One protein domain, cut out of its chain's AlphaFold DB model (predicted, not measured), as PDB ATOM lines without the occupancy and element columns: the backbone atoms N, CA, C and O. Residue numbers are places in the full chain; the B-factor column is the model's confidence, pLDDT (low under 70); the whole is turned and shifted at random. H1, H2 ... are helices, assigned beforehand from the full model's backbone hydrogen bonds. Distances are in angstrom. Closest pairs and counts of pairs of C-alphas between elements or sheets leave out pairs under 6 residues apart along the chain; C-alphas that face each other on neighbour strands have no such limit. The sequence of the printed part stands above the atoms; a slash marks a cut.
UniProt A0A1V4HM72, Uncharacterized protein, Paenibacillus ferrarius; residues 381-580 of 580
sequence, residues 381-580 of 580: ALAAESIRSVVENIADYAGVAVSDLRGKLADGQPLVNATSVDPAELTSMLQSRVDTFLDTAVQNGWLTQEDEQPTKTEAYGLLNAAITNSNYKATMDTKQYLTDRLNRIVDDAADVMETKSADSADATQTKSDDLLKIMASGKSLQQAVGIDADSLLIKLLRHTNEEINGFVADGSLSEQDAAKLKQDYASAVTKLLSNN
ATOM      1  N   ALA A 381     106.625  94.151 131.299       85.31
ATOM      2  CA  ALA A 381     105.277  94.365 131.812       85.31
ATOM      3  C   ALA A 381     104.355  94.909 130.715       85.31
ATOM      4  O   ALA A 381     103.313  94.313 130.440       85.31
ATOM      5  N   LEU A 382     104.789  95.966 130.020       86.31
ATOM      6  CA  LEU A 382     104.039  96.532 128.897       86.31
ATOM      7  C   LEU A 382     103.974  95.572 127.703       86.31
ATOM      8  O   LEU A 382     102.934  95.475 127.053       86.31
ATOM      9  N   ALA A 383     105.038  94.805 127.448       89.19
ATOM     10  CA  ALA A 383     105.015  93.759 126.429       89.19
ATOM     11  C   ALA A 383     103.952  92.687 126.737       89.19
ATOM     12  O   ALA A 383     103.142  92.355 125.870       89.19
ATOM     13  N   ALA A 384     103.907  92.175 127.972       87.12
ATOM     14  CA  ALA A 384     102.911  91.191 128.398       87.12
ATOM     15  C   ALA A 384     101.483  91.756 128.395       87.12
ATOM     16  O   ALA A 384     100.530  91.050 128.068       87.12
ATOM     17  N   GLU A 385     101.326  93.031 128.735       86.56
ATOM     18  CA  GLU A 385     100.042  93.714 128.704       86.56
ATOM     19  C   GLU A 385      99.494  93.912 127.292       86.56
ATOM     20  O   GLU A 385      98.315  93.648 127.060       86.56
ATOM     21  N   SER A 386     100.350  94.286 126.338       88.06
ATOM     22  CA  SER A 386      99.954  94.521 124.942       88.06
ATOM     23  C   SER A 386      99.284  93.306 124.281       88.06
ATOM     24  O   SER A 386      98.534  93.447 123.315       88.06
ATOM     25  N   ILE A 387      99.516  92.102 124.819       88.69
ATOM     26  CA  ILE A 387      98.929  90.845 124.340       88.69
ATOM     27  C   ILE A 387      97.865  90.262 125.289       88.69
ATOM     28  O   ILE A 387      97.395  89.145 125.063       88.69
ATOM     29  N   ARG A 388      97.471  90.966 126.360       83.44
ATOM     30  CA  ARG A 388      96.584  90.426 127.410       83.44
ATOM     31  C   ARG A 388      95.198  90.062 126.865       83.44
ATOM     32  O   ARG A 388      94.739  88.942 127.086       83.44
ATOM     33  N   SER A 389      94.606  90.934 126.049       80.44
ATOM     34  CA  SER A 389      93.312  90.711 125.378       80.44
ATOM     35  C   SER A 389      93.434  89.958 124.046       80.44
ATOM     36  O   SER A 389      92.555  90.047 123.190       80.44
ATOM     37  N   VAL A 390      94.522  89.208 123.813       83.75
ATOM     38  CA  VAL A 390      94.727  88.485 122.543       83.75
ATOM     39  C   VAL A 390      93.584  87.513 122.239       83.75
ATOM     40  O   VAL A 390      93.154  87.426 121.097       83.75
ATOM     41  N   VAL A 391      93.041  86.813 123.239       81.75
ATOM     42  CA  VAL A 391      91.959  85.836 123.026       81.75
ATOM     43  C   VAL A 391      90.650  86.528 122.638       81.75
ATOM     44  O   VAL A 391      90.003  86.087 121.694       81.75
ATOM     45  N   GLU A 392      90.288  87.618 123.316       82.12
ATOM     46  CA  GLU A 392      89.090  88.419 123.020       82.12
ATOM     47  C   GLU A 392      89.191  89.067 121.635       82.12
ATOM     48  O   GLU A 392      88.331  88.850 120.786       82.12
ATOM     49  N   ASN A 393      90.311  89.743 121.351       84.06
ATOM     50  CA  ASN A 393      90.568  90.386 120.060       84.06
ATOM     51  C   ASN A 393      90.438  89.408 118.887       84.06
ATOM     52  O   ASN A 393      89.952  89.761 117.813       84.06
ATOM     53  N   ILE A 394      90.897  88.173 119.086       84.69
ATOM     54  CA  ILE A 394      90.804  87.108 118.093       84.69
ATOM     55  C   ILE A 394      89.379  86.573 117.980       84.69
ATOM     56  O   ILE A 394      88.936  86.301 116.867       84.69
ATOM     57  N   ALA A 395      88.683  86.377 119.100       84.81
ATOM     58  CA  ALA A 395      87.305  85.903 119.108       84.81
ATOM     59  C   ALA A 395      86.390  86.873 118.349       84.81
ATOM     60  O   ALA A 395      85.668  86.447 117.444       84.81
ATOM     61  N   ASP A 396      86.524  88.170 118.631       86.00
ATOM     62  CA  ASP A 396      85.813  89.247 117.947       86.00
ATOM     63  C   ASP A 396      86.138  89.273 116.454       86.00
ATOM     64  O   ASP A 396      85.241  89.311 115.611       86.00
ATOM     65  N   TYR A 397      87.427  89.192 116.109       87.06
ATOM     66  CA  TYR A 397      87.876  89.196 114.719       87.06
ATOM     67  C   TYR A 397      87.381  87.969 113.935       87.06
ATOM     68  O   TYR A 397      86.932  88.092 112.797       87.06
ATOM     69  N   ALA A 398      87.439  86.783 114.542       86.75
ATOM     70  CA  ALA A 398      87.003  85.531 113.930       86.75
ATOM     71  C   ALA A 398      85.477  85.327 113.990       86.75
ATOM     72  O   ALA A 398      84.971  84.355 113.426       86.75
ATOM     73  N   GLY A 399      84.737  86.210 114.672       87.56
ATOM     74  CA  GLY A 399      83.290  86.097 114.857       87.56
ATOM     75  C   GLY A 399      82.875  84.848 115.641       87.56
ATOM     76  O   GLY A 399      81.824  84.266 115.362       87.56
ATOM     77  N   VAL A 400      83.706  84.400 116.586       88.44
ATOM     78  CA  VAL A 400      83.437  83.240 117.448       88.44
ATOM     79  C   VAL A 400      83.183  83.694 118.877       88.44
ATOM     80  O   VAL A 400      83.767  84.670 119.337       88.44
ATOM     81  N   ALA A 401      82.337  82.970 119.613       84.81
ATOM     82  CA  ALA A 401      82.167  83.252 121.031       84.81
ATOM     83  C   ALA A 401      83.486  82.999 121.776       84.81
ATOM     84  O   ALA A 401      84.134  81.964 121.582       84.81
ATOM     85  N   VAL A 402      83.864  83.918 122.666       82.62
ATOM     86  CA  VAL A 402      85.094  83.806 123.464       82.62
ATOM     87  C   VAL A 402      85.116  82.495 124.267       82.62
ATOM     88  O   VAL A 402      86.141  81.814 124.331       82.62
ATOM     89  N   SER A 403      83.960  82.070 124.796       79.44
ATOM     90  CA  SER A 403      83.790  80.788 125.494       79.44
ATOM     91  C   SER A 403      84.143  79.579 124.622       79.44
ATOM     92  O   SER A 403      84.778  78.636 125.096       79.44
ATOM     93  N   ASP A 404      83.774  79.615 123.341       84.50
ATOM     94  CA  ASP A 404      84.024  78.524 122.400       84.50
ATOM     95  C   ASP A 404      85.502  78.468 122.014       84.50
ATOM     96  O   ASP A 404      86.099  77.389 121.966       84.50
ATOM     97  N   LEU A 405      86.114  79.634 121.779       85.56
ATOM     98  CA  LEU A 405      87.548  79.743 121.518       85.56
ATOM     99  C   LEU A 405      88.353  79.187 122.700       85.56
ATOM    100  O   LEU A 405      89.256  78.374 122.504       85.56
ATOM    101  N   ARG A 406      87.973  79.538 123.932       77.44
ATOM    102  CA  ARG A 406      88.595  79.004 125.150       77.44
ATOM    103  C   ARG A 406      88.430  77.510 125.314       77.44
ATOM    104  O   ARG A 406      89.400  76.858 125.690       77.44
ATOM    105  N   GLY A 407      87.249  76.967 125.024       81.62
ATOM    106  CA  GLY A 407      87.028  75.521 125.041       81.62
ATOM    107  C   GLY A 407      88.047  74.802 124.156       81.62
ATOM    108  O   GLY A 407      88.748  73.904 124.612       81.62
ATOM    109  N   LYS A 408      88.242  75.297 122.928       84.75
ATOM    110  CA  LYS A 408      89.238  74.746 121.997       84.75
ATOM    111  C   LYS A 408      90.680  74.901 122.494       84.75
ATOM    112  O   LYS A 408      91.474  73.976 122.331       84.75
ATOM    113  N   LEU A 409      91.029  76.039 123.099       83.94
ATOM    114  CA  LEU A 409      92.357  76.252 123.693       83.94
ATOM    115  C   LEU A 409      92.610  75.315 124.883       83.94
ATOM    116  O   LEU A 409      93.708  74.775 125.017       83.94
ATOM    117  N   ALA A 410      91.594  75.092 125.723       79.69
ATOM    118  CA  ALA A 410      91.639  74.172 126.857       79.69
ATOM    119  C   ALA A 410      91.754  72.704 126.415       79.69
ATOM    120  O   ALA A 410      92.406  71.913 127.093       79.69
ATOM    121  N   ASP A 411      91.204  72.371 125.246       82.88
ATOM    122  CA  ASP A 411      91.390  71.081 124.573       82.88
ATOM    123  C   ASP A 411      92.778  70.942 123.906       82.88
ATOM    124  O   ASP A 411      93.065  69.948 123.232       82.88
ATOM    125  N   GLY A 412      93.659  71.931 124.083       81.88
ATOM    126  CA  GLY A 412      95.035  71.924 123.598       81.88
ATOM    127  C   GLY A 412      95.210  72.361 122.151       81.88
ATOM    128  O   GLY A 412      96.298  72.186 121.596       81.88
ATOM    129  N   GLN A 413      94.190  72.953 121.526       86.75
ATOM    130  CA  GLN A 413      94.368  73.556 120.208       86.75
ATOM    131  C   GLN A 413      95.174  74.860 120.327       86.75
ATOM    132  O   GLN A 413      94.943  75.633 121.255       86.75
ATOM    133  N   PRO A 414      96.124  75.134 119.418       85.75
ATOM    134  CA  PRO A 414      96.735  76.456 119.308       85.75
ATOM    135  C   PRO A 414      95.728  77.466 118.732       85.75
ATOM    136  O   PRO A 414      94.794  77.073 118.023       85.75
ATOM    137  N   LEU A 415      95.939  78.765 118.984       83.06
ATOM    138  CA  LEU A 415      95.029  79.844 118.561       83.06
ATOM    139  C   LEU A 415      94.702  79.796 117.061       83.06
ATOM    140  O   LEU A 415      93.539  79.921 116.688       83.06
ATOM    141  N   VAL A 416      95.698  79.524 116.213       83.88
ATOM    142  CA  VAL A 416      95.519  79.404 114.750       83.88
ATOM    143  C   VAL A 416      94.524  78.314 114.346       83.88
ATOM    144  O   VAL A 416      93.738  78.492 113.420       83.88
ATOM    145  N   ASN A 417      94.509  77.190 115.062       84.12
ATOM    146  CA  ASN A 417      93.604  76.084 114.754       84.12
ATOM    147  C   ASN A 417      92.211  76.333 115.332       84.12
ATOM    148  O   ASN A 417      91.208  75.916 114.753       84.12
ATOM    149  N   ALA A 418      92.147  77.024 116.468       84.12
ATOM    150  CA  ALA A 418      90.902  77.256 117.175       84.12
ATOM    151  C   ALA A 418      89.968  78.240 116.434       84.12
ATOM    152  O   ALA A 418      88.742  78.143 116.567       84.12
ATOM    153  N   THR A 419      90.524  79.131 115.610       83.56
ATOM    154  CA  THR A 419      89.796  80.216 114.926       83.56
ATOM    155  C   THR A 419      89.557  79.953 113.446       83.56
ATOM    156  O   THR A 419      88.652  80.543 112.868       83.56
ATOM    157  N   SER A 420      90.330  79.048 112.831       82.75
ATOM    158  CA  SER A 420      90.332  78.823 111.373       82.75
ATOM    159  C   SER A 420      90.690  80.068 110.541       82.75
ATOM    160  O   SER A 420      90.384  80.110 109.351       82.75
ATOM    161  N   VAL A 421      91.340  81.062 111.155       86.56
ATOM    162  CA  VAL A 421      91.892  82.251 110.484       86.56
ATOM    163  C   VAL A 421      93.278  81.917 109.929       86.56
ATOM    164  O   VAL A 421      94.008  81.114 110.519       86.56
ATOM    165  N   ASP A 422      93.652  82.520 108.797       88.50
ATOM    166  CA  ASP A 422      94.995  82.350 108.243       88.50
ATOM    167  C   ASP A 422      96.068  82.834 109.247       88.50
ATOM    168  O   ASP A 422      95.939  83.930 109.798       88.50
ATOM    169  N   PRO A 423      97.133  82.053 109.513       85.06
ATOM    170  CA  PRO A 423      98.145  82.432 110.496       85.06
ATOM    171  C   PRO A 423      98.836  83.769 110.209       85.06
ATOM    172  O   PRO A 423      99.138  84.496 111.152       85.06
ATOM    173  N   ALA A 424      99.090  84.109 108.942       86.31
ATOM    174  CA  ALA A 424      99.763  85.359 108.599       86.31
ATOM    175  C   ALA A 424      98.832  86.563 108.793       86.31
ATOM    176  O   ALA A 424      99.263  87.598 109.302       86.31
ATOM    177  N   GLU A 425      97.553  86.408 108.445       89.38
ATOM    178  CA  GLU A 425      96.516  87.410 108.708       89.38
ATOM    179  C   GLU A 425      96.340  87.651 110.215       89.38
ATOM    180  O   GLU A 425      96.360  88.796 110.672       89.38
ATOM    181  N   LEU A 426      96.274  86.572 111.001       86.44
ATOM    182  CA  LEU A 426      96.161  86.628 112.457       86.44
ATOM    183  C   LEU A 426      97.360  87.342 113.096       86.44
ATOM    184  O   LEU A 426      97.176  88.237 113.921       86.44
ATOM    185  N   THR A 427      98.585  86.974 112.704       88.06
ATOM    186  CA  THR A 427      99.807  87.619 113.197       88.06
ATOM    187  C   THR A 427      99.825  89.103 112.843       88.06
ATOM    188  O   THR A 427     100.064  89.917 113.729       88.06
ATOM    189  N   SER A 428      99.522  89.473 111.595       88.56
ATOM    190  CA  SER A 428      99.539  90.877 111.167       88.56
ATOM    191  C   SER A 428      98.521  91.732 111.926       88.56
ATOM    192  O   SER A 428      98.842  92.852 112.322       88.56
ATOM    193  N   MET A 429      97.306  91.220 112.144       90.81
ATOM    194  CA  MET A 429      96.265  91.925 112.898       90.81
ATOM    195  C   MET A 429      96.686  92.151 114.355       90.81
ATOM    196  O   MET A 429      96.534  93.249 114.888       90.81
ATOM    197  N   LEU A 430      97.255  91.128 114.993       90.12
ATOM    198  CA  LEU A 430      97.667  91.205 116.392       90.12
ATOM    199  C   LEU A 430      98.908  92.074 116.590       90.12
ATOM    200  O   LEU A 430      98.954  92.832 117.554       90.12
ATOM    201  N   GLN A 431      99.868  92.022 115.666       91.50
ATOM    202  CA  GLN A 431     101.009  92.938 115.669       91.50
ATOM    203  C   GLN A 431     100.549  94.388 115.551       91.50
ATOM    204  O   GLN A 431     100.968  95.206 116.355       91.50
ATOM    205  N   SER A 432      99.604  94.690 114.654       89.94
ATOM    206  CA  SER A 432      99.052  96.045 114.534       89.94
ATOM    207  C   SER A 432      98.397  96.543 115.831       89.94
ATOM    208  O   SER A 432      98.500  97.728 116.147       89.94
ATOM    209  N   ARG A 433      97.742  95.663 116.601       90.31
ATOM    210  CA  ARG A 433      97.171  96.016 117.914       90.31
ATOM    211  C   ARG A 433      98.245  96.229 118.979       90.31
ATOM    212  O   ARG A 433      98.134  97.183 119.743       90.31
ATOM    213  N   VAL A 434      99.271  95.374 119.009       91.81
ATOM    214  CA  VAL A 434     100.450  95.548 119.875       91.81
ATOM    215  C   VAL A 434     101.131  96.880 119.576       91.81
ATOM    216  O   VAL A 434     101.438  97.621 120.504       91.81
ATOM    217  N   ASP A 435     101.302  97.211 118.296       88.75
ATOM    218  CA  ASP A 435     101.900  98.471 117.863       88.75
ATOM    219  C   ASP A 435     101.074  99.655 118.331       88.75
ATOM    220  O   ASP A 435     101.601 100.513 119.023       88.75
ATOM    221  N   THR A 436      99.765  99.634 118.069       87.81
ATOM    222  CA  THR A 436      98.857 100.699 118.517       87.81
ATOM    223  C   THR A 436      98.944 100.906 120.032       87.81
ATOM    224  O   THR A 436      99.051 102.040 120.490       87.81
ATOM    225  N   PHE A 437      98.941  99.824 120.819       89.69
ATOM    226  CA  PHE A 437      99.048  99.906 122.275       89.69
ATOM    227  C   PHE A 437     100.392 100.489 122.732       89.69
ATOM    228  O   PHE A 437     100.413 101.356 123.602       89.69
ATOM    229  N   LEU A 438     101.512 100.022 122.171       88.75
ATOM    230  CA  LEU A 438     102.842 100.483 122.573       88.75
ATOM    231  C   LEU A 438     103.127 101.911 122.093       88.75
ATOM    232  O   LEU A 438     103.750 102.666 122.832       88.75
ATOM    233  N   ASP A 439     102.599 102.311 120.938       83.25
ATOM    234  CA  ASP A 439     102.645 103.696 120.457       83.25
ATOM    235  C   ASP A 439     101.874 104.613 121.417       83.25
ATOM    236  O   ASP A 439     102.386 105.644 121.849       83.25
ATOM    237  N   THR A 440     100.671 104.203 121.843       81.62
ATOM    238  CA  THR A 440      99.911 104.910 122.888       81.62
ATOM    239  C   THR A 440     100.664 104.934 124.221       81.62
ATOM    240  O   THR A 440     100.652 105.948 124.914       81.62
ATOM    241  N   ALA A 441     101.366 103.856 124.585       83.00
ATOM    242  CA  ALA A 441     102.164 103.815 125.808       83.00
ATOM    243  C   ALA A 441     103.324 104.819 125.783       83.00
ATOM    244  O   ALA A 441     103.619 105.422 126.814       83.00
ATOM    245  N   VAL A 442     103.952 105.026 124.624       78.56
ATOM    246  CA  VAL A 442     104.967 106.070 124.442       78.56
ATOM    247  C   VAL A 442     104.344 107.458 124.527       78.56
ATOM    248  O   VAL A 442     104.810 108.288 125.306       78.56
ATOM    249  N   GLN A 443     103.243 107.690 123.809       74.50
ATOM    250  CA  GLN A 443     102.524 108.972 123.823       74.50
ATOM    251  C   GLN A 443     102.067 109.369 125.230       74.50
ATOM    252  O   GLN A 443     102.170 110.529 125.618       74.50
ATOM    253  N   ASN A 444     101.612 108.404 126.028       71.56
ATOM    254  CA  ASN A 444     101.176 108.648 127.399       71.56
ATOM    255  C   ASN A 444     102.335 108.714 128.414       71.56
ATOM    256  O   ASN A 444     102.092 108.935 129.604       71.56
ATOM    257  N   GLY A 445     103.584 108.525 127.975       73.50
ATOM    258  CA  GLY A 445     104.775 108.533 128.828       73.50
ATOM    259  C   GLY A 445     104.927 107.294 129.720       73.50
ATOM    260  O   GLY A 445     105.730 107.303 130.651       73.50
ATOM    261  N   TRP A 446     104.168 106.223 129.466       80.00
ATOM    262  CA  TRP A 446     104.298 104.941 130.173       80.00
ATOM    263  C   TRP A 446     105.534 104.156 129.713       80.00
ATOM    264  O   TRP A 446     106.072 103.337 130.461       80.00
ATOM    265  N   LEU A 447     105.959 104.392 128.472       81.00
ATOM    266  CA  LEU A 447     107.127 103.802 127.833       81.00
ATOM    267  C   LEU A 447     108.010 104.924 127.290       81.00
ATOM    268  O   LEU A 447     107.508 105.882 126.712       81.00
ATOM    269  N   THR A 448     109.325 104.827 127.469       74.62
ATOM    270  CA  THR A 448     110.228 105.797 126.840       74.62
ATOM    271  C   THR A 448     110.359 105.492 125.348       74.62
ATOM    272  O   THR A 448     110.296 104.332 124.937       74.62
ATOM    273  N   GLN A 449     110.607 106.519 124.535       74.12
ATOM    274  CA  GLN A 449     110.855 106.350 123.099       74.12
ATOM    275  C   GLN A 449     112.037 105.393 122.825       74.12
ATOM    276  O   GLN A 449     112.005 104.620 121.870       74.12
ATOM    277  N   GLU A 450     113.060 105.398 123.692       71.62
ATOM    278  CA  GLU A 450     114.232 104.517 123.578       71.62
ATOM    279  C   GLU A 450     113.889 103.031 123.829       71.62
ATOM    280  O   GLU A 450     114.510 102.143 123.238       71.62
ATOM    281  N   ASP A 451     112.887 102.744 124.667       81.88
ATOM    282  CA  ASP A 451     112.489 101.384 125.060       81.88
ATOM    283  C   ASP A 451     111.395 100.778 124.156       81.88
ATOM    284  O   ASP A 451     111.096  99.582 124.258       81.88
ATOM    285  N   GLU A 452     110.811 101.561 123.243       83.12
ATOM    286  CA  GLU A 452     109.677 101.160 122.400       83.12
ATOM    287  C   GLU A 452     109.976  99.918 121.546       83.12
ATOM    288  O   GLU A 452     109.274  98.908 121.624       83.12
ATOM    289  N   GLN A 453     111.050  99.952 120.753       84.25
ATOM    290  CA  GLN A 453     111.387  98.854 119.838       84.25
ATOM    291  C   GLN A 453     111.828  97.557 120.531       84.25
ATOM    292  O   GLN A 453     111.371  96.476 120.129       84.25
ATOM    293  N   PRO A 454     112.676  97.604 121.577       86.50
ATOM    294  CA  PRO A 454     112.928  96.438 122.416       86.50
ATOM    295  C   PRO A 454     111.632  95.820 122.967       86.50
ATOM    296  O   PRO A 454     111.468  94.600 122.902       86.50
ATOM    297  N   THR A 455     110.685  96.655 123.410       90.06
ATOM    298  CA  THR A 455     109.389  96.216 123.954       90.06
ATOM    299  C   THR A 455     108.486  95.601 122.880       90.06
ATOM    300  O   THR A 455     107.930  94.525 123.105       90.06
ATOM    301  N   LYS A 456     108.404  96.195 121.678       91.56
ATOM    302  CA  LYS A 456     107.706  95.612 120.511       91.56
ATOM    303  C   LYS A 456     108.260  94.235 120.159       91.56
ATOM    304  O   LYS A 456     107.508  93.279 119.972       91.56
ATOM    305  N   THR A 457     109.586  94.107 120.132       90.12
ATOM    306  CA  THR A 457     110.260  92.839 119.826       90.12
ATOM    307  C   THR A 457     109.898  91.748 120.836       90.12
ATOM    308  O   THR A 457     109.592  90.619 120.442       90.12
ATOM    309  N   GLU A 458     109.898  92.071 122.132       93.19
ATOM    310  CA  GLU A 458     109.481  91.137 123.181       93.19
ATOM    311  C   GLU A 458     107.993  90.781 123.067       93.19
ATOM    312  O   GLU A 458     107.649  89.595 123.069       93.19
ATOM    313  N   ALA A 459     107.121  91.774 122.876       92.75
ATOM    314  CA  ALA A 459     105.683  91.583 122.707       92.75
ATOM    315  C   ALA A 459     105.359  90.660 121.524       92.75
ATOM    316  O   ALA A 459     104.553  89.739 121.653       92.75
ATOM    317  N   TYR A 460     106.040  90.822 120.386       92.81
ATOM    318  CA  TYR A 460     105.896  89.915 119.245       92.81
ATOM    319  C   TYR A 460     106.388  88.498 119.549       92.81
ATOM    320  O   TYR A 460     105.825  87.524 119.044       92.81
ATOM    321  N   GLY A 461     107.428  88.357 120.375       90.69
ATOM    322  CA  GLY A 461     107.880  87.063 120.878       90.69
ATOM    323  C   GLY A 461     106.795  86.365 121.702       90.69
ATOM    324  O   GLY A 461     106.479  85.199 121.445       90.69
ATOM    325  N   LEU A 462     106.179  87.094 122.636       90.50
ATOM    326  CA  LEU A 462     105.071  86.600 123.455       90.50
ATOM    327  C   LEU A 462     103.835  86.274 122.606       90.50
ATOM    328  O   LEU A 462     103.221  85.222 122.784       90.50
ATOM    329  N   LEU A 463     103.514  87.126 121.633       90.69
ATOM    330  CA  LEU A 463     102.421  86.927 120.689       90.69
ATOM    331  C   LEU A 463     102.616  85.650 119.866       90.69
ATOM    332  O   LEU A 463     101.722  84.811 119.788       90.69
ATOM    333  N   ASN A 464     103.802  85.459 119.287       88.44
ATOM    334  CA  ASN A 464     104.115  84.252 118.526       88.44
ATOM    335  C   ASN A 464     104.038  82.996 119.399       88.44
ATOM    336  O   ASN A 464     103.534  81.963 118.950       88.44
ATOM    337  N   ALA A 465     104.482  83.078 120.656       87.12
ATOM    338  CA  ALA A 465     104.317  81.995 121.615       87.12
ATOM    339  C   ALA A 465     102.830  81.706 121.889       87.12
ATOM    340  O   ALA A 465     102.432  80.544 121.868       87.12
ATOM    341  N   ALA A 466     101.992  82.728 122.072       85.44
ATOM    342  CA  ALA A 466     100.550  82.561 122.268       85.44
ATOM    343  C   ALA A 466      99.872  81.897 121.059       85.44
ATOM    344  O   ALA A 466      99.065  80.980 121.213       85.44
ATOM    345  N   ILE A 467     100.237  82.325 119.848       85.19
ATOM    346  CA  ILE A 467      99.688  81.819 118.583       85.19
ATOM    347  C   ILE A 467     100.021  80.335 118.379       85.19
ATOM    348  O   ILE A 467      99.173  79.563 117.920       85.19
ATOM    349  N   THR A 468     101.252  79.933 118.705       83.25
ATOM    350  CA  THR A 468     101.797  78.609 118.357       83.25
ATOM    351  C   THR A 468     101.690  77.570 119.471       83.25
ATOM    352  O   THR A 468     101.611  76.375 119.176       83.25
ATOM    353  N   ASN A 469     101.655  77.984 120.740       85.00
ATOM    354  CA  ASN A 469     101.619  77.055 121.862       85.00
ATOM    355  C   ASN A 469     100.225  76.446 122.050       85.00
ATOM    356  O   ASN A 469      99.234  77.134 122.296       85.00
ATOM    357  N   SER A 470     100.162  75.115 122.026       76.38
ATOM    358  CA  SER A 470      99.013  74.360 122.530       76.38
ATOM    359  C   SER A 470      98.807  74.644 124.022       76.38
ATOM    360  O   SER A 470      99.778  74.585 124.781       76.38
ATOM    361  N   ASN A 471      97.562  74.855 124.454       72.56
ATOM    362  CA  ASN A 471      97.190  75.209 125.835       72.56
ATOM    363  C   ASN A 471      97.650  76.601 126.296       72.56
ATOM    364  O   ASN A 471      97.926  76.785 127.485       72.56
ATOM    365  N   TYR A 472      97.749  77.580 125.392       78.06
ATOM    366  CA  TYR A 472      97.957  78.964 125.811       78.06
ATOM    367  C   TYR A 472      96.889  79.376 126.837       78.06
ATOM    368  O   TYR A 472      95.687  79.286 126.580       78.06
ATOM    369  N   LYS A 473      97.349  79.823 128.007       71.94
ATOM    370  CA  LYS A 473      96.535  80.482 129.025       71.94
ATOM    371  C   LYS A 473      97.166  81.833 129.286       71.94
ATOM    372  O   LYS A 473      98.301  81.885 129.755       71.94
ATOM    373  N   ALA A 474      96.434  82.900 128.992       71.00
ATOM    374  CA  ALA A 474      96.810  84.213 129.481       71.00
ATOM    375  C   ALA A 474      96.813  84.134 131.013       71.00
ATOM    376  O   ALA A 474      95.786  83.830 131.610       71.00
ATOM    377  N   THR A 475      97.965  84.311 131.648       72.25
ATOM    378  CA  THR A 475      98.057  84.432 133.106       72.25
ATOM    379  C   THR A 475      98.251  85.893 133.438       72.25
ATOM    380  O   THR A 475      99.155  86.520 132.885       72.25
ATOM    381  N   MET A 476      97.439  86.426 134.343       82.00
ATOM    382  CA  MET A 476      97.614  87.793 134.806       82.00
ATOM    383  C   MET A 476      98.490  87.833 136.059       82.00
ATOM    384  O   MET A 476      98.174  87.203 137.068       82.00
ATOM    385  N   ASP A 477      99.579  88.603 136.015       87.62
ATOM    386  CA  ASP A 477     100.277  89.009 137.233       87.62
ATOM    387  C   ASP A 477      99.472  90.134 137.893       87.62
ATOM    388  O   ASP A 477      99.467  91.274 137.429       87.62
ATOM    389  N   THR A 478      98.755  89.802 138.966       89.62
ATOM    390  CA  THR A 478      97.874  90.744 139.669       89.62
ATOM    391  C   THR A 478      98.625  91.907 140.303       89.62
ATOM    392  O   THR A 478      98.064  92.995 140.416       89.62
ATOM    393  N   LYS A 479      99.888  91.713 140.703       90.25
ATOM    394  CA  LYS A 479     100.699  92.791 141.280       90.25
ATOM    395  C   LYS A 479     101.131  93.760 140.199       90.25
ATOM    396  O   LYS A 479     100.998  94.962 140.398       90.25
ATOM    397  N   GLN A 480     101.611  93.229 139.077       86.69
ATOM    398  CA  GLN A 480     101.997  94.061 137.945       86.69
ATOM    399  C   GLN A 480     100.788  94.832 137.412       86.69
ATOM    400  O   GLN A 480     100.860  96.047 137.305       86.69
ATOM    401  N   TYR A 481      99.650  94.157 137.216       89.25
ATOM    402  CA  TYR A 481      98.405  94.804 136.801       89.25
ATOM    403  C   TYR A 481      97.989  95.934 137.750       89.25
ATOM    404  O   TYR A 481      97.663  97.028 137.301       89.25
ATOM    405  N   LEU A 482      98.032  95.702 139.068       91.31
ATOM    406  CA  LEU A 482      97.723  96.740 140.051       91.31
ATOM    407  C   LEU A 482      98.651  97.954 139.901       91.31
ATOM    408  O   LEU A 482      98.183  99.088 139.934       91.31
ATOM    409  N   THR A 483      99.955  97.723 139.742       88.06
ATOM    410  CA  THR A 483     100.929  98.796 139.514       88.06
ATOM    411  C   THR A 483     100.652  99.544 138.211       88.06
ATOM    412  O   THR A 483     100.623 100.772 138.229       88.06
ATOM    413  N   ASP A 484     100.387  98.833 137.115       84.31
ATOM    414  CA  ASP A 484     100.107  99.430 135.806       84.31
ATOM    415  C   ASP A 484      98.854 100.314 135.861       84.31
ATOM    416  O   ASP A 484      98.899 101.467 135.437       84.31
ATOM    417  N   ARG A 485      97.760  99.831 136.466       88.62
ATOM    418  CA  ARG A 485      96.521 100.615 136.614       88.62
ATOM    419  C   ARG A 485      96.706 101.845 137.491       88.62
ATOM    420  O   ARG A 485      96.224 102.917 137.148       88.62
ATOM    421  N   LEU A 486      97.453 101.741 138.591       88.88
ATOM    422  CA  LEU A 486      97.739 102.907 139.435       88.88
ATOM    423  C   LEU A 486      98.603 103.951 138.719       88.88
ATOM    424  O   LEU A 486      98.386 105.145 138.912       88.88
ATOM    425  N   ASN A 487      99.537 103.525 137.867       84.19
ATOM    426  CA  ASN A 487     100.332 104.438 137.041       84.19
ATOM    427  C   ASN A 487      99.494 105.116 135.939       84.19
ATOM    428  O   ASN A 487      99.857 106.192 135.470       84.19
ATOM    429  N   ARG A 488      98.366 104.510 135.553       86.00
ATOM    430  CA  ARG A 488      97.413 105.019 134.552       86.00
ATOM    431  C   ARG A 488      96.185 105.680 135.150       86.00
ATOM    432  O   ARG A 488      95.246 105.989 134.430       86.00
ATOM    433  N   ILE A 489      96.187 105.949 136.452       90.00
ATOM    434  CA  ILE A 489      95.002 106.480 137.131       90.00
ATOM    435  C   ILE A 489      94.527 107.817 136.544       90.00
ATOM    436  O   ILE A 489      93.345 108.131 136.621       90.00
ATOM    437  N   VAL A 490      95.438 108.601 135.955       89.12
ATOM    438  CA  VAL A 490      95.115 109.859 135.267       89.12
ATOM    439  C   VAL A 490      94.365 109.594 133.964       89.12
ATOM    440  O   VAL A 490      93.404 110.298 133.670       89.12
ATOM    441  N   ASP A 491      94.760 108.565 133.218       87.19
ATOM    442  CA  ASP A 491      94.081 108.146 131.992       87.19
ATOM    443  C   ASP A 491      92.711 107.527 132.317       87.19
ATOM    444  O   ASP A 491      91.698 107.949 131.760       87.19
ATOM    445  N   ASP A 492      92.639 106.651 133.325       89.25
ATOM    446  CA  ASP A 492      91.368 106.105 133.821       89.25
ATOM    447  C   ASP A 492      90.430 107.234 134.308       89.25
ATOM    448  O   ASP A 492      89.216 107.208 134.088       89.25
ATOM    449  N   ALA A 493      90.982 108.267 134.957       90.38
ATOM    450  CA  ALA A 493      90.228 109.446 135.380       90.38
ATOM    451  C   ALA A 493      89.758 110.307 134.194       90.38
ATOM    452  O   ALA A 493      88.659 110.868 134.234       90.38
ATOM    453  N   ALA A 494      90.563 110.396 133.133       87.81
ATOM    454  CA  ALA A 494      90.234 111.106 131.902       87.81
ATOM    455  C   ALA A 494      89.048 110.467 131.172       87.81
ATOM    456  O   ALA A 494      88.170 111.182 130.671       87.81
ATOM    457  N   ASP A 495      88.983 109.136 131.163       83.75
ATOM    458  CA  ASP A 495      87.902 108.382 130.531       83.75
ATOM    459  C   ASP A 495      86.563 108.577 131.248       83.75
ATOM    460  O   ASP A 495      85.515 108.699 130.608       83.75
ATOM    461  N   VAL A 496      86.587 108.707 132.578       81.25
ATOM    462  CA  VAL A 496      85.373 108.932 133.380       81.25
ATOM    463  C   VAL A 496      84.969 110.412 133.503       81.25
ATOM    464  O   VAL A 496      83.909 110.724 134.070       81.25
ATOM    465  N   MET A 497      85.782 111.327 132.958       81.06
ATOM    466  CA  MET A 497      85.498 112.759 132.882       81.06
ATOM    467  C   MET A 497      84.490 113.048 131.755       81.06
ATOM    468  O   MET A 497      84.754 112.821 130.572       81.06
ATOM    469  N   GLU A 498      83.316 113.578 132.108       68.88
ATOM    470  CA  GLU A 498      82.186 113.742 131.172       68.88
ATOM    471  C   GLU A 498      82.407 114.846 130.125       68.88
ATOM    472  O   GLU A 498      81.899 114.753 129.007       68.88
ATOM    473  N   THR A 499      83.209 115.865 130.437       63.38
ATOM    474  CA  THR A 499      83.466 117.008 129.550       63.38
ATOM    475  C   THR A 499      84.962 117.225 129.372       63.38
ATOM    476  O   THR A 499      85.691 117.210 130.356       63.38
ATOM    477  N   LYS A 500      85.429 117.465 128.134       58.72
ATOM    478  CA  LYS A 500      86.760 118.066 127.922       58.72
ATOM    479  C   LYS A 500      86.818 119.408 128.660       58.72
ATOM    480  O   LYS A 500      85.787 120.082 128.757       58.72
ATOM    481  N   SER A 501      87.997 119.785 129.155       56.28
ATOM    482  CA  SER A 501      88.205 121.129 129.691       56.28
ATOM    483  C   SER A 501      87.756 122.158 128.650       56.28
ATOM    484  O   SER A 501      88.092 122.042 127.471       56.28
ATOM    485  N   ALA A 502      86.970 123.154 129.065       50.84
ATOM    486  CA  ALA A 502      86.506 124.215 128.169       50.84
ATOM    487  C   ALA A 502      87.667 125.060 127.602       50.84
ATOM    488  O   ALA A 502      87.471 125.778 126.622       50.84
ATOM    489  N   ASP A 503      88.857 124.938 128.197       53.22
ATOM    490  CA  ASP A 503      90.047 125.708 127.859       53.22
ATOM    491  C   ASP A 503      90.992 124.997 126.867       53.22
ATOM    492  O   ASP A 503      91.976 125.609 126.447       53.22
ATOM    493  N   SER A 504      90.713 123.755 126.427       53.72
ATOM    494  CA  SER A 504      91.561 123.080 125.423       53.72
ATOM    495  C   SER A 504      91.303 123.668 124.023       53.72
ATOM    496  O   SER A 504      90.476 123.181 123.246       53.72
ATOM    497  N   ALA A 505      91.985 124.765 123.691       51.50
ATOM    498  CA  ALA A 505      91.940 125.358 122.353       51.50
ATOM    499  C   ALA A 505      92.616 124.470 121.289       51.50
ATOM    500  O   ALA A 505      92.367 124.658 120.096       51.50
ATOM    501  N   ASP A 506      93.441 123.507 121.715       58.94
ATOM    502  CA  ASP A 506      94.118 122.565 120.835       58.94
ATOM    503  C   ASP A 506      93.315 121.265 120.665       58.94
ATOM    504  O   ASP A 506      92.953 120.583 121.624       58.94
ATOM    505  N   ALA A 507      93.015 120.922 119.413       55.91
ATOM    506  CA  ALA A 507      92.256 119.725 119.067       55.91
ATOM    507  C   ALA A 507      93.076 118.432 119.221       55.91
ATOM    508  O   ALA A 507      92.480 117.352 119.262       55.91
ATOM    509  N   THR A 508      94.406 118.535 119.295       60.34
ATOM    510  CA  THR A 508      95.324 117.398 119.475       60.34
ATOM    511  C   THR A 508      95.439 116.967 120.939       60.34
ATOM    512  O   THR A 508      95.753 115.809 121.202       60.34
ATOM    513  N   GLN A 509      95.106 117.852 121.884       68.50
ATOM    514  CA  GLN A 509      95.249 117.601 123.312       68.50
ATOM    515  C   GLN A 509      94.193 116.599 123.816       68.50
ATOM    516  O   GLN A 509      92.973 116.738 123.590       68.50
ATOM    517  N   THR A 510      94.665 115.537 124.473       78.31
ATOM    518  CA  THR A 510      93.801 114.516 125.075       78.31
ATOM    519  C   THR A 510      93.279 114.990 126.433       78.31
ATOM    520  O   THR A 510      93.849 115.868 127.073       78.31
ATOM    521  N   LYS A 511      92.186 114.387 126.914       83.50
ATOM    522  CA  LYS A 511      91.680 114.661 128.271       83.50
ATOM    523  C   LYS A 511      92.729 114.349 129.347       83.50
ATOM    524  O   LYS A 511      92.784 115.043 130.356       83.50
ATOM    525  N   SER A 512      93.551 113.325 129.121       85.62
ATOM    526  CA  SER A 512      94.641 112.961 130.020       85.62
ATOM    527  C   SER A 512      95.719 114.035 130.082       85.62
ATOM    528  O   SER A 512      96.206 114.315 131.170       85.62
ATOM    529  N   ASP A 513      96.060 114.669 128.952       83.81
ATOM    530  CA  ASP A 513      97.019 115.782 128.919       83.81
ATOM    531  C   ASP A 513      96.532 116.952 129.777       83.81
ATOM    532  O   ASP A 513      97.289 117.490 130.584       83.81
ATOM    533  N   ASP A 514      95.254 117.315 129.634       85.25
ATOM    534  CA  ASP A 514      94.634 118.382 130.422       85.25
ATOM    535  C   ASP A 514      94.660 118.053 131.918       85.25
ATOM    536  O   ASP A 514      95.077 118.879 132.731       85.25
ATOM    537  N   LEU A 515      94.240 116.841 132.295       89.00
ATOM    538  CA  LEU A 515      94.235 116.412 133.694       89.00
ATOM    539  C   LEU A 515      95.641 116.387 134.278       89.00
ATOM    540  O   LEU A 515      95.860 116.912 135.367       89.00
ATOM    541  N   LEU A 516      96.596 115.819 133.546       89.50
ATOM    542  CA  LEU A 516      97.974 115.715 133.988       89.50
ATOM    543  C   LEU A 516      98.604 117.100 134.161       89.50
ATOM    544  O   LEU A 516      99.263 117.333 135.169       89.50
ATOM    545  N   LYS A 517      98.330 118.040 133.248       90.50
ATOM    546  CA  LYS A 517      98.742 119.445 133.366       90.50
ATOM    547  C   LYS A 517      98.149 120.102 134.614       90.50
ATOM    548  O   LYS A 517      98.877 120.708 135.396       90.50
ATOM    549  N   ILE A 518      96.845 119.941 134.847       88.94
ATOM    550  CA  ILE A 518      96.163 120.495 136.029       88.94
ATOM    551  C   ILE A 518      96.712 119.885 137.332       88.94
ATOM    552  O   ILE A 518      96.848 120.577 138.339       88.94
ATOM    553  N   MET A 519      97.050 118.596 137.334       89.56
ATOM    554  CA  MET A 519      97.655 117.937 138.493       89.56
ATOM    555  C   MET A 519      99.115 118.338 138.701       89.56
ATOM    556  O   MET A 519      99.559 118.501 139.836       89.56
ATOM    557  N   ALA A 520      99.862 118.541 137.616       88.94
ATOM    558  CA  ALA A 520     101.221 119.060 137.658       88.94
ATOM    559  C   ALA A 520     101.261 120.486 138.229       88.94
ATOM    560  O   ALA A 520     102.219 120.831 138.912       88.94
ATOM    561  N   SER A 521     100.189 121.269 138.063       85.62
ATOM    562  CA  SER A 521     100.017 122.564 138.734       85.62
ATOM    563  C   SER A 521      99.689 122.451 140.235       85.62
ATOM    564  O   SER A 521      99.438 123.470 140.879       85.62
ATOM    565  N   GLY A 522      99.635 121.234 140.790       83.50
ATOM    566  CA  GLY A 522      99.445 120.970 142.216       83.50
ATOM    567  C   GLY A 522      98.019 120.672 142.667       83.50
ATOM    568  O   GLY A 522      97.777 120.548 143.867       83.50
ATOM    569  N   LYS A 523      97.063 120.536 141.738       84.38
ATOM    570  CA  LYS A 523      95.712 120.092 142.098       84.38
ATOM    571  C   LYS A 523      95.666 118.583 142.320       84.38
ATOM    572  O   LYS A 523      96.311 117.804 141.620       84.38
ATOM    573  N   SER A 524      94.812 118.167 143.243       84.44
ATOM    574  CA  SER A 524      94.453 116.757 143.411       84.44
ATOM    575  C   SER A 524      93.707 116.208 142.186       84.44
ATOM    576  O   SER A 524      93.093 116.960 141.421       84.44
ATOM    577  N   LEU A 525      93.693 114.881 142.018       87.00
ATOM    578  CA  LEU A 525      93.030 114.221 140.885       87.00
ATOM    579  C   LEU A 525      91.530 114.565 140.815       87.00
ATOM    580  O   LEU A 525      91.015 114.901 139.754       87.00
ATOM    581  N   GLN A 526      90.825 114.560 141.951       84.38
ATOM    582  CA  GLN A 526      89.407 114.927 142.023       84.38
ATOM    583  C   GLN A 526      89.150 116.393 141.642       84.38
ATOM    584  O   GLN A 526      88.189 116.689 140.932       84.38
ATOM    585  N   GLN A 527      90.031 117.313 142.052       83.19
ATOM    586  CA  GLN A 527      89.938 118.724 141.666       83.19
ATOM    587  C   GLN A 527      90.217 118.916 140.173       83.19
ATOM    588  O   GLN A 527      89.582 119.767 139.554       83.19
ATOM    589  N   ALA A 528      91.142 118.137 139.605       86.75
ATOM    590  CA  ALA A 528      91.445 118.163 138.180       86.75
ATOM    591  C   ALA A 528      90.260 117.667 137.338       86.75
ATOM    592  O   ALA A 528      89.889 118.318 136.365       86.75
ATOM    593  N   VAL A 529      89.613 116.573 137.756       86.25
ATOM    594  CA  VAL A 529      88.419 116.019 137.085       86.25
ATOM    595  C   VAL A 529      87.172 116.887 137.305       86.25
ATOM    596  O   VAL A 529      86.242 116.859 136.502       86.25
ATOM    597  N   GLY A 530      87.128 117.667 138.389       83.12
ATOM    598  CA  GLY A 530      85.993 118.529 138.723       83.12
ATOM    599  C   GLY A 530      84.801 117.779 139.327       83.12
ATOM    600  O   GLY A 530      83.665 118.242 139.217       83.12
ATOM    601  N   ILE A 531      85.042 116.630 139.961       81.75
ATOM    602  CA  ILE A 531      84.025 115.836 140.669       81.75
ATOM    603  C   ILE A 531      84.485 115.545 142.099       81.75
ATOM    604  O   ILE A 531      85.670 115.641 142.408       81.75
ATOM    605  N   ASP A 532      83.561 115.203 142.996       80.94
ATOM    606  CA  ASP A 532      83.934 114.821 144.359       80.94
ATOM    607  C   ASP A 532      84.698 113.483 144.386       80.94
ATOM    608  O   ASP A 532      84.542 112.630 143.506       80.94
ATOM    609  N   ALA A 533      85.538 113.306 145.408       81.19
ATOM    610  CA  ALA A 533      86.451 112.169 145.505       81.19
ATOM    611  C   ALA A 533      85.719 110.815 145.571       81.19
ATOM    612  O   ALA A 533      86.220 109.827 145.037       81.19
ATOM    613  N   ASP A 534      84.519 110.767 146.155       78.62
ATOM    614  CA  ASP A 534      83.737 109.535 146.258       78.62
ATOM    615  C   ASP A 534      83.121 109.156 144.908       78.62
ATOM    616  O   ASP A 534      83.184 107.994 144.501       78.62
ATOM    617  N   SER A 535      82.564 110.130 144.182       83.06
ATOM    618  CA  SER A 535      82.076 109.928 142.816       83.06
ATOM    619  C   SER A 535      83.197 109.484 141.880       83.06
ATOM    620  O   SER A 535      82.991 108.572 141.075       83.06
ATOM    621  N   LEU A 536      84.387 110.087 141.997       88.38
ATOM    622  CA  LEU A 536      85.563 109.662 141.240       88.38
ATOM    623  C   LEU A 536      85.962 108.230 141.598       88.38
ATOM    624  O   LEU A 536      86.115 107.404 140.702       88.38
ATOM    625  N   LEU A 537      86.065 107.911 142.891       89.75
ATOM    626  CA  LEU A 537      86.396 106.566 143.352       89.75
ATOM    627  C   LEU A 537      85.401 105.535 142.807       89.75
ATOM    628  O   LEU A 537      85.816 104.530 142.242       89.75
ATOM    629  N   ILE A 538      84.094 105.786 142.911       88.12
ATOM    630  CA  ILE A 538      83.064 104.880 142.380       88.12
ATOM    631  C   ILE A 538      83.251 104.662 140.878       88.12
ATOM    632  O   ILE A 538      83.200 103.517 140.434       88.12
ATOM    633  N   LYS A 539      83.480 105.729 140.103       90.88
ATOM    634  CA  LYS A 539      83.681 105.643 138.649       90.88
ATOM    635  C   LYS A 539      84.937 104.832 138.291       90.88
ATOM    636  O   LYS A 539      84.846 103.928 137.464       90.88
ATOM    637  N   LEU A 540      86.063 105.085 138.961       93.00
ATOM    638  CA  LEU A 540      87.326 104.363 138.749       93.00
ATOM    639  C   LEU A 540      87.217 102.877 139.115       93.00
ATOM    640  O   LEU A 540      87.681 102.006 138.374       93.00
ATOM    641  N   LEU A 541      86.577 102.568 140.248       93.19
ATOM    642  CA  LEU A 541      86.370 101.187 140.684       93.19
ATOM    643  C   LEU A 541      85.386 100.442 139.794       93.19
ATOM    644  O   LEU A 541      85.610  99.269 139.520       93.19
ATOM    645  N   ARG A 542      84.329 101.111 139.326       92.19
ATOM    646  CA  ARG A 542      83.379 100.542 138.368       92.19
ATOM    647  C   ARG A 542      84.105 100.096 137.101       92.19
ATOM    648  O   ARG A 542      84.059  98.917 136.773       92.19
ATOM    649  N   HIS A 543      84.847 101.013 136.482       90.06
ATOM    650  CA  HIS A 543      85.603 100.742 135.261       90.06
ATOM    651  C   HIS A 543      86.648  99.630 135.452       90.06
ATOM    652  O   HIS A 543      86.738  98.700 134.660       90.06
ATOM    653  N   THR A 544      87.401  99.654 136.553       92.19
ATOM    654  CA  THR A 544      88.424  98.622 136.797       92.19
ATOM    655  C   THR A 544      87.810  97.263 137.144       92.19
ATOM    656  O   THR A 544      88.379  96.221 136.818       92.19
ATOM    657  N   ASN A 545      86.645  97.240 137.794       93.81
ATOM    658  CA  ASN A 545      85.931  95.998 138.061       93.81
ATOM    659  C   ASN A 545      85.409  95.342 136.785       93.81
ATOM    660  O   ASN A 545      85.432  94.115 136.728       93.81
ATOM    661  N   GLU A 546      84.961  96.128 135.804       90.56
ATOM    662  CA  GLU A 546      84.583  95.634 134.475       90.56
ATOM    663  C   GLU A 546      85.722  94.815 133.862       90.56
ATOM    664  O   GLU A 546      85.540  93.638 133.552       90.56
ATOM    665  N   GLU A 547      86.929  95.381 133.819       89.38
ATOM    666  CA  GLU A 547      88.113  94.687 133.303       89.38
ATOM    667  C   GLU A 547      88.483  93.453 134.133       89.38
ATOM    668  O   GLU A 547      88.717  92.375 133.588       89.38
ATOM    669  N   ILE A 548      88.494  93.569 135.468       92.12
ATOM    670  CA  ILE A 548      88.827  92.442 136.351       92.12
ATOM    671  C   ILE A 548      87.826  91.292 136.184       92.12
ATOM    672  O   ILE A 548      88.225  90.126 136.165       92.12
ATOM    673  N   ASN A 549      86.533  91.595 136.069       90.38
ATOM    674  CA  ASN A 549      85.509  90.583 135.824       90.38
ATOM    675  C   ASN A 549      85.632  90.000 134.413       90.38
ATOM    676  O   ASN A 549      85.419  88.797 134.260       90.38
ATOM    677  N   GLY A 550      86.051  90.802 133.429       84.69
ATOM    678  CA  GLY A 550      86.521  90.330 132.127       84.69
ATOM    679  C   GLY A 550      87.613  89.274 132.287       84.69
ATOM    680  O   GLY A 550      87.446  88.149 131.834       84.69
ATOM    681  N   PHE A 551      88.662  89.543 133.072       85.56
ATOM    682  CA  PHE A 551      89.739  88.573 133.325       85.56
ATOM    683  C   PHE A 551      89.278  87.277 134.019       85.56
ATOM    684  O   PHE A 551      89.810  86.192 133.755       85.56
ATOM    685  N   VAL A 552      88.266  87.358 134.887       87.50
ATOM    686  CA  VAL A 552      87.653  86.176 135.520       87.50
ATOM    687  C   VAL A 552      86.831  85.369 134.525       87.50
ATOM    688  O   VAL A 552      87.024  84.155 134.418       87.50
ATOM    689  N   ALA A 553      85.954  86.030 133.764       80.88
ATOM    690  CA  ALA A 553      85.250  85.416 132.638       80.88
ATOM    691  C   ALA A 553      86.250  84.822 131.632       80.88
ATOM    692  O   ALA A 553      85.969  83.829 130.945       80.88
ATOM    693  N   ASP A 554      87.459  85.387 131.628       72.12
ATOM    694  CA  ASP A 554      88.567  84.976 130.808       72.12
ATOM    695  C   ASP A 554      89.358  83.769 131.267       72.12
ATOM    696  O   ASP A 554      90.108  83.171 130.483       72.12
ATOM    697  N   GLY A 555      89.157  83.364 132.517       77.94
ATOM    698  CA  GLY A 555      89.965  82.344 133.164       77.94
ATOM    699  C   GLY A 555      91.444  82.727 133.266       77.94
ATOM    700  O   GLY A 555      92.258  81.867 133.611       77.94
ATOM    701  N   SER A 556      91.798  83.983 132.965       80.44
ATOM    702  CA  SER A 556      93.142  84.537 133.154       80.44
ATOM    703  C   SER A 556      93.383  84.955 134.602       80.44
ATOM    704  O   SER A 556      94.535  85.104 135.026       80.44
ATOM    705  N   LEU A 557      92.294  85.061 135.367       88.62
ATOM    706  CA  LEU A 557      92.266  85.347 136.786       88.62
ATOM    707  C   LEU A 557      91.249  84.447 137.503       88.62
ATOM    708  O   LEU A 557      90.171  84.168 136.981       88.62
ATOM    709  N   SER A 558      91.580  83.978 138.708       90.69
ATOM    710  CA  SER A 558      90.616  83.258 139.548       90.69
ATOM    711  C   SER A 558      89.665  84.235 140.252       90.69
ATOM    712  O   SER A 558      90.046  85.367 140.534       90.69
ATOM    713  N   GLU A 559      88.452  83.803 140.613       90.31
ATOM    714  CA  GLU A 559      87.514  84.641 141.389       90.31
ATOM    715  C   GLU A 559      88.123  85.138 142.713       90.31
ATOM    716  O   GLU A 559      87.898  86.275 143.125       90.31
ATOM    717  N   GLN A 560      88.937  84.303 143.371       92.62
ATOM    718  CA  GLN A 560      89.602  84.662 144.624       92.62
ATOM    719  C   GLN A 560      90.660  85.753 144.412       92.62
ATOM    720  O   GLN A 560      90.723  86.714 145.183       92.62
ATOM    721  N   ASP A 561      91.486  85.607 143.376       93.25
ATOM    722  CA  ASP A 561      92.516  86.593 143.049       93.25
ATOM    723  C   ASP A 561      91.889  87.900 142.557       93.25
ATOM    724  O   ASP A 561      92.376  88.974 142.898       93.25
ATOM    725  N   ALA A 562      90.769  87.821 141.834       93.44
ATOM    726  CA  ALA A 562      89.978  88.970 141.417       93.44
ATOM    727  C   ALA A 562      89.422  89.750 142.606       93.44
ATOM    728  O   ALA A 562      89.624  90.957 142.693       93.44
ATOM    729  N   ALA A 563      88.783  89.068 143.563       91.25
ATOM    730  CA  ALA A 563      88.263  89.709 144.766       91.25
ATOM    731  C   ALA A 563      89.376  90.425 145.549       91.25
ATOM    732  O   ALA A 563      89.209  91.573 145.967       91.25
ATOM    733  N   LYS A 564      90.540  89.776 145.689       92.94
ATOM    734  CA  LYS A 564      91.711  90.387 146.320       92.94
ATOM    735  C   LYS A 564      92.223  91.596 145.534       92.94
ATOM    736  O   LYS A 564      92.501  92.630 146.134       92.94
ATOM    737  N   LEU A 565      92.332  91.484 144.214       94.31
ATOM    738  CA  LEU A 565      92.813  92.559 143.355       94.31
ATOM    739  C   LEU A 565      91.896  93.787 143.403       94.31
ATOM    740  O   LEU A 565      92.395  94.898 143.558       94.31
ATOM    741  N   LYS A 566      90.571  93.599 143.358       94.25
ATOM    742  CA  LYS A 566      89.590  94.688 143.520       94.25
ATOM    743  C   LYS A 566      89.760  95.410 144.858       94.25
ATOM    744  O   LYS A 566      89.708  96.636 144.910       94.25
ATOM    745  N   GLN A 567      89.985  94.662 145.940       90.94
ATOM    746  CA  GLN A 567      90.207  95.229 147.271       90.94
ATOM    747  C   GLN A 567      91.533  96.002 147.360       90.94
ATOM    748  O   GLN A 567      91.572  97.107 147.913       90.94
ATOM    749  N   ASP A 568      92.614  95.427 146.830       92.50
ATOM    750  CA  ASP A 568      93.935  96.055 146.828       92.50
ATOM    751  C   ASP A 568      93.910  97.343 145.981       92.50
ATOM    752  O   ASP A 568      94.418  98.376 146.422       92.50
ATOM    753  N   TYR A 569      93.234  97.318 144.826       93.44
ATOM    754  CA  TYR A 569      93.013  98.493 143.982       93.44
ATOM    755  C   TYR A 569      92.183  99.568 144.692       93.44
ATOM    756  O   TYR A 569      92.627 100.710 144.792       93.44
ATOM    757  N   ALA A 570      91.040  99.211 145.286       90.44
ATOM    758  CA  ALA A 570      90.208 100.157 146.031       90.44
ATOM    759  C   ALA A 570      90.958 100.846 147.174       90.44
ATOM    760  O   ALA A 570      90.843 102.061 147.360       90.44
ATOM    761  N   SER A 571      91.780 100.088 147.898       87.31
ATOM    762  CA  SER A 571      92.625 100.614 148.970       87.31
ATOM    763  C   SER A 571      93.688 101.579 148.436       87.31
ATOM    764  O   SER A 571      93.923 102.635 149.028       87.31
ATOM    765  N   ALA A 572      94.322 101.239 147.313       90.06
ATOM    766  CA  ALA A 572      95.354 102.064 146.702       90.06
ATOM    767  C   ALA A 572      94.793 103.370 146.116       90.06
ATOM    768  O   ALA A 572      95.350 104.433 146.391       90.06
ATOM    769  N   VAL A 573      93.670 103.317 145.392       90.06
ATOM    770  CA  VAL A 573      93.017 104.512 144.830       90.06
ATOM    771  C   VAL A 573      92.484 105.412 145.939       90.06
ATOM    772  O   VAL A 573      92.701 106.617 145.895       90.06
ATOM    773  N   THR A 574      91.878 104.848 146.987       85.44
ATOM    774  CA  THR A 574      91.435 105.639 148.149       85.44
ATOM    775  C   THR A 574      92.615 106.382 148.770       85.44
ATOM    776  O   THR A 574      92.542 107.586 148.985       85.44
ATOM    777  N   LYS A 575      93.743 105.693 148.990       83.25
ATOM    778  CA  LYS A 575      94.961 106.321 149.514       83.25
ATOM    779  C   LYS A 575      95.484 107.429 148.594       83.25
ATOM    780  O   LYS A 575      95.962 108.442 149.098       83.25
ATOM    781  N   LEU A 576      95.417 107.238 147.278       83.44
ATOM    782  CA  LEU A 576      95.831 108.234 146.291       83.44
ATOM    783  C   LEU A 576      94.948 109.486 146.365       83.44
ATOM    784  O   LEU A 576      95.473 110.591 146.424       83.44
ATOM    785  N   LEU A 577      93.630 109.306 146.444       81.69
ATOM    786  CA  LEU A 577      92.655 110.395 146.562       81.69
ATOM    787  C   LEU A 577      92.672 111.082 147.940       81.69
ATOM    788  O   LEU A 577      92.237 112.223 148.058       81.69
ATOM    789  N   SER A 578      93.164 110.414 148.990       71.31
ATOM    790  CA  SER A 578      93.324 111.005 150.330       71.31
ATOM    791  C   SER A 578      94.616 111.805 150.514       71.31
ATOM    792  O   SER A 578      94.652 112.696 151.363       71.31
ATOM    793  N   ASN A 579      95.690 111.430 149.811       64.12
ATOM    794  CA  ASN A 579      97.037 111.965 150.040       64.12
ATOM    795  C   ASN A 579      97.446 113.071 149.063       64.12
ATOM    796  O   ASN A 579      98.399 113.786 149.374       64.12
ATOM    797  N   ASN A 580      96.782 113.164 147.908       52.53
ATOM    798  CA  ASN A 580      97.096 114.126 146.852       52.53
ATOM    799  C   ASN A 580      96.181 115.338 146.896       52.53
ATOM    800  O   ASN A 580      94.946 115.142 146.990       52.53
TER     801      ASN A 580
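Overview. This is residues 381 to 580 of the 580 residues of an uncharacterized protein of Paenibacillus ferrarius (UniProt A0A1V4HM72). Two helical halves lie side by side, each made of a long helical hairpin with a group of three short helices near one end: H5 and H6 with H2, H3 and H4 in the first half, H11 and H12 with H8, H9 and H10 in the second. The hairpins run roughly along the longest axis on opposite sides of the domain, the two groups of short helices sit at opposite ends of that axis, and H1 and H7 lie between the hairpins, H1 packed on H5 and H6, H7 on H12. The halves meet only loosely, through H1 and H7. The printed part has 200 residues with twelve named helices, H1 to H12 in order along the chain, and no named strand; its class is all helix. It is compact, with a radius of gyration of the C-alphas of 18.6 A, and spans 52 by 37 by 28 A.

Along the chain. Three helices of 21 residues are the longest. H5, residues 423 to 443, measures 30.0 A from first to last C-alpha; H11, residues 533 to 553, measures 29.7 A; H12, residues 559 to 579, measures 30.2 A and ends with C-alpha 579 at (97.037, 111.965, 150.040). H6, residues 452 to 468, is 24.2 A long. H1, residues 381 to 386, begins with C-alpha 381 at (105.277, 94.365, 131.812), and H7, residues 478 to 487, begins with C-alpha 478 at (97.874, 90.744, 139.669). The other helices of the first half are H2, residues 390 to 398, H3, residues 402 to 410, and H4, residues 415 to 419. Those of the second half are H8, residues 489 to 495, H9, residues 511 to 520, and H10, residues 525 to 529.

Arrangement. H5 and H6 form a helical hairpin: they touch, closest at the C-alphas of Gln 431 and Tyr 460, 6.8 A apart, with a shallow tilt of 32 degrees, opposite ways. H1 touches H6 with the C-alphas of Ala 383 and Ala 459 4.4 A apart, the closest of the two, at a steep tilt of 61 degrees. H1 also touches H5, through residues 433 to 438 of H5 alone, closest at the C-alphas of Ser 386 and Val 434, 5.2 A. H4 touches residues 466 to 468 of H6, closest at the C-alphas of Leu 415 and Ile 467, 5.1 A. H3 touches H4, closest at the C-alphas of Lys 408 and Ala 418, 5.7 A, and touches H2, closest at those of Ala 395 and Val 402, 5.3 A. H11 and H12 form another hairpin, with a shallow tilt of 22 degrees, opposite ways; their closest C-alphas are those of Val 552 and Glu 559, 6.1 A. H7 touches H12, closest at the C-alphas of Leu 482 and Tyr 569, 6.4 A, at a shallow tilt of 28 degrees, the same way. H8 and H9 form a third hairpin, closest at the C-alphas of Ala 494 and Ser 512, 5.1 A. H10 touches H9, closest at the C-alphas of Leu 515 and Ala 528, 5.6 A. H8 only just touches H11, with 3 pairs of C-alphas within 8 A, closest at those of Asp 492 and Leu 540, 6.6 A. H1 and H7 are close but not clearly touching, with the C-alphas of Ala 381 and Gln 480 7.0 A apart, the closest; every other pair of a helix from H1 to H6 with one from H7 to H12 is apart. In each of the twelve helices every O i to N i+4 pair is within hydrogen-bond range.

Size, cuts and confidence. The two C-alphas farthest apart are those of Asp 411 and Asp 503, 54.7 A. The printed part has no cut and ends at residue 580, the chain's last. The one long link is H8 to H9, residues 496 to 510. The mean pLDDT of the printed part is 83.8; residues 498 to 509 and 579 to 580 are under 70.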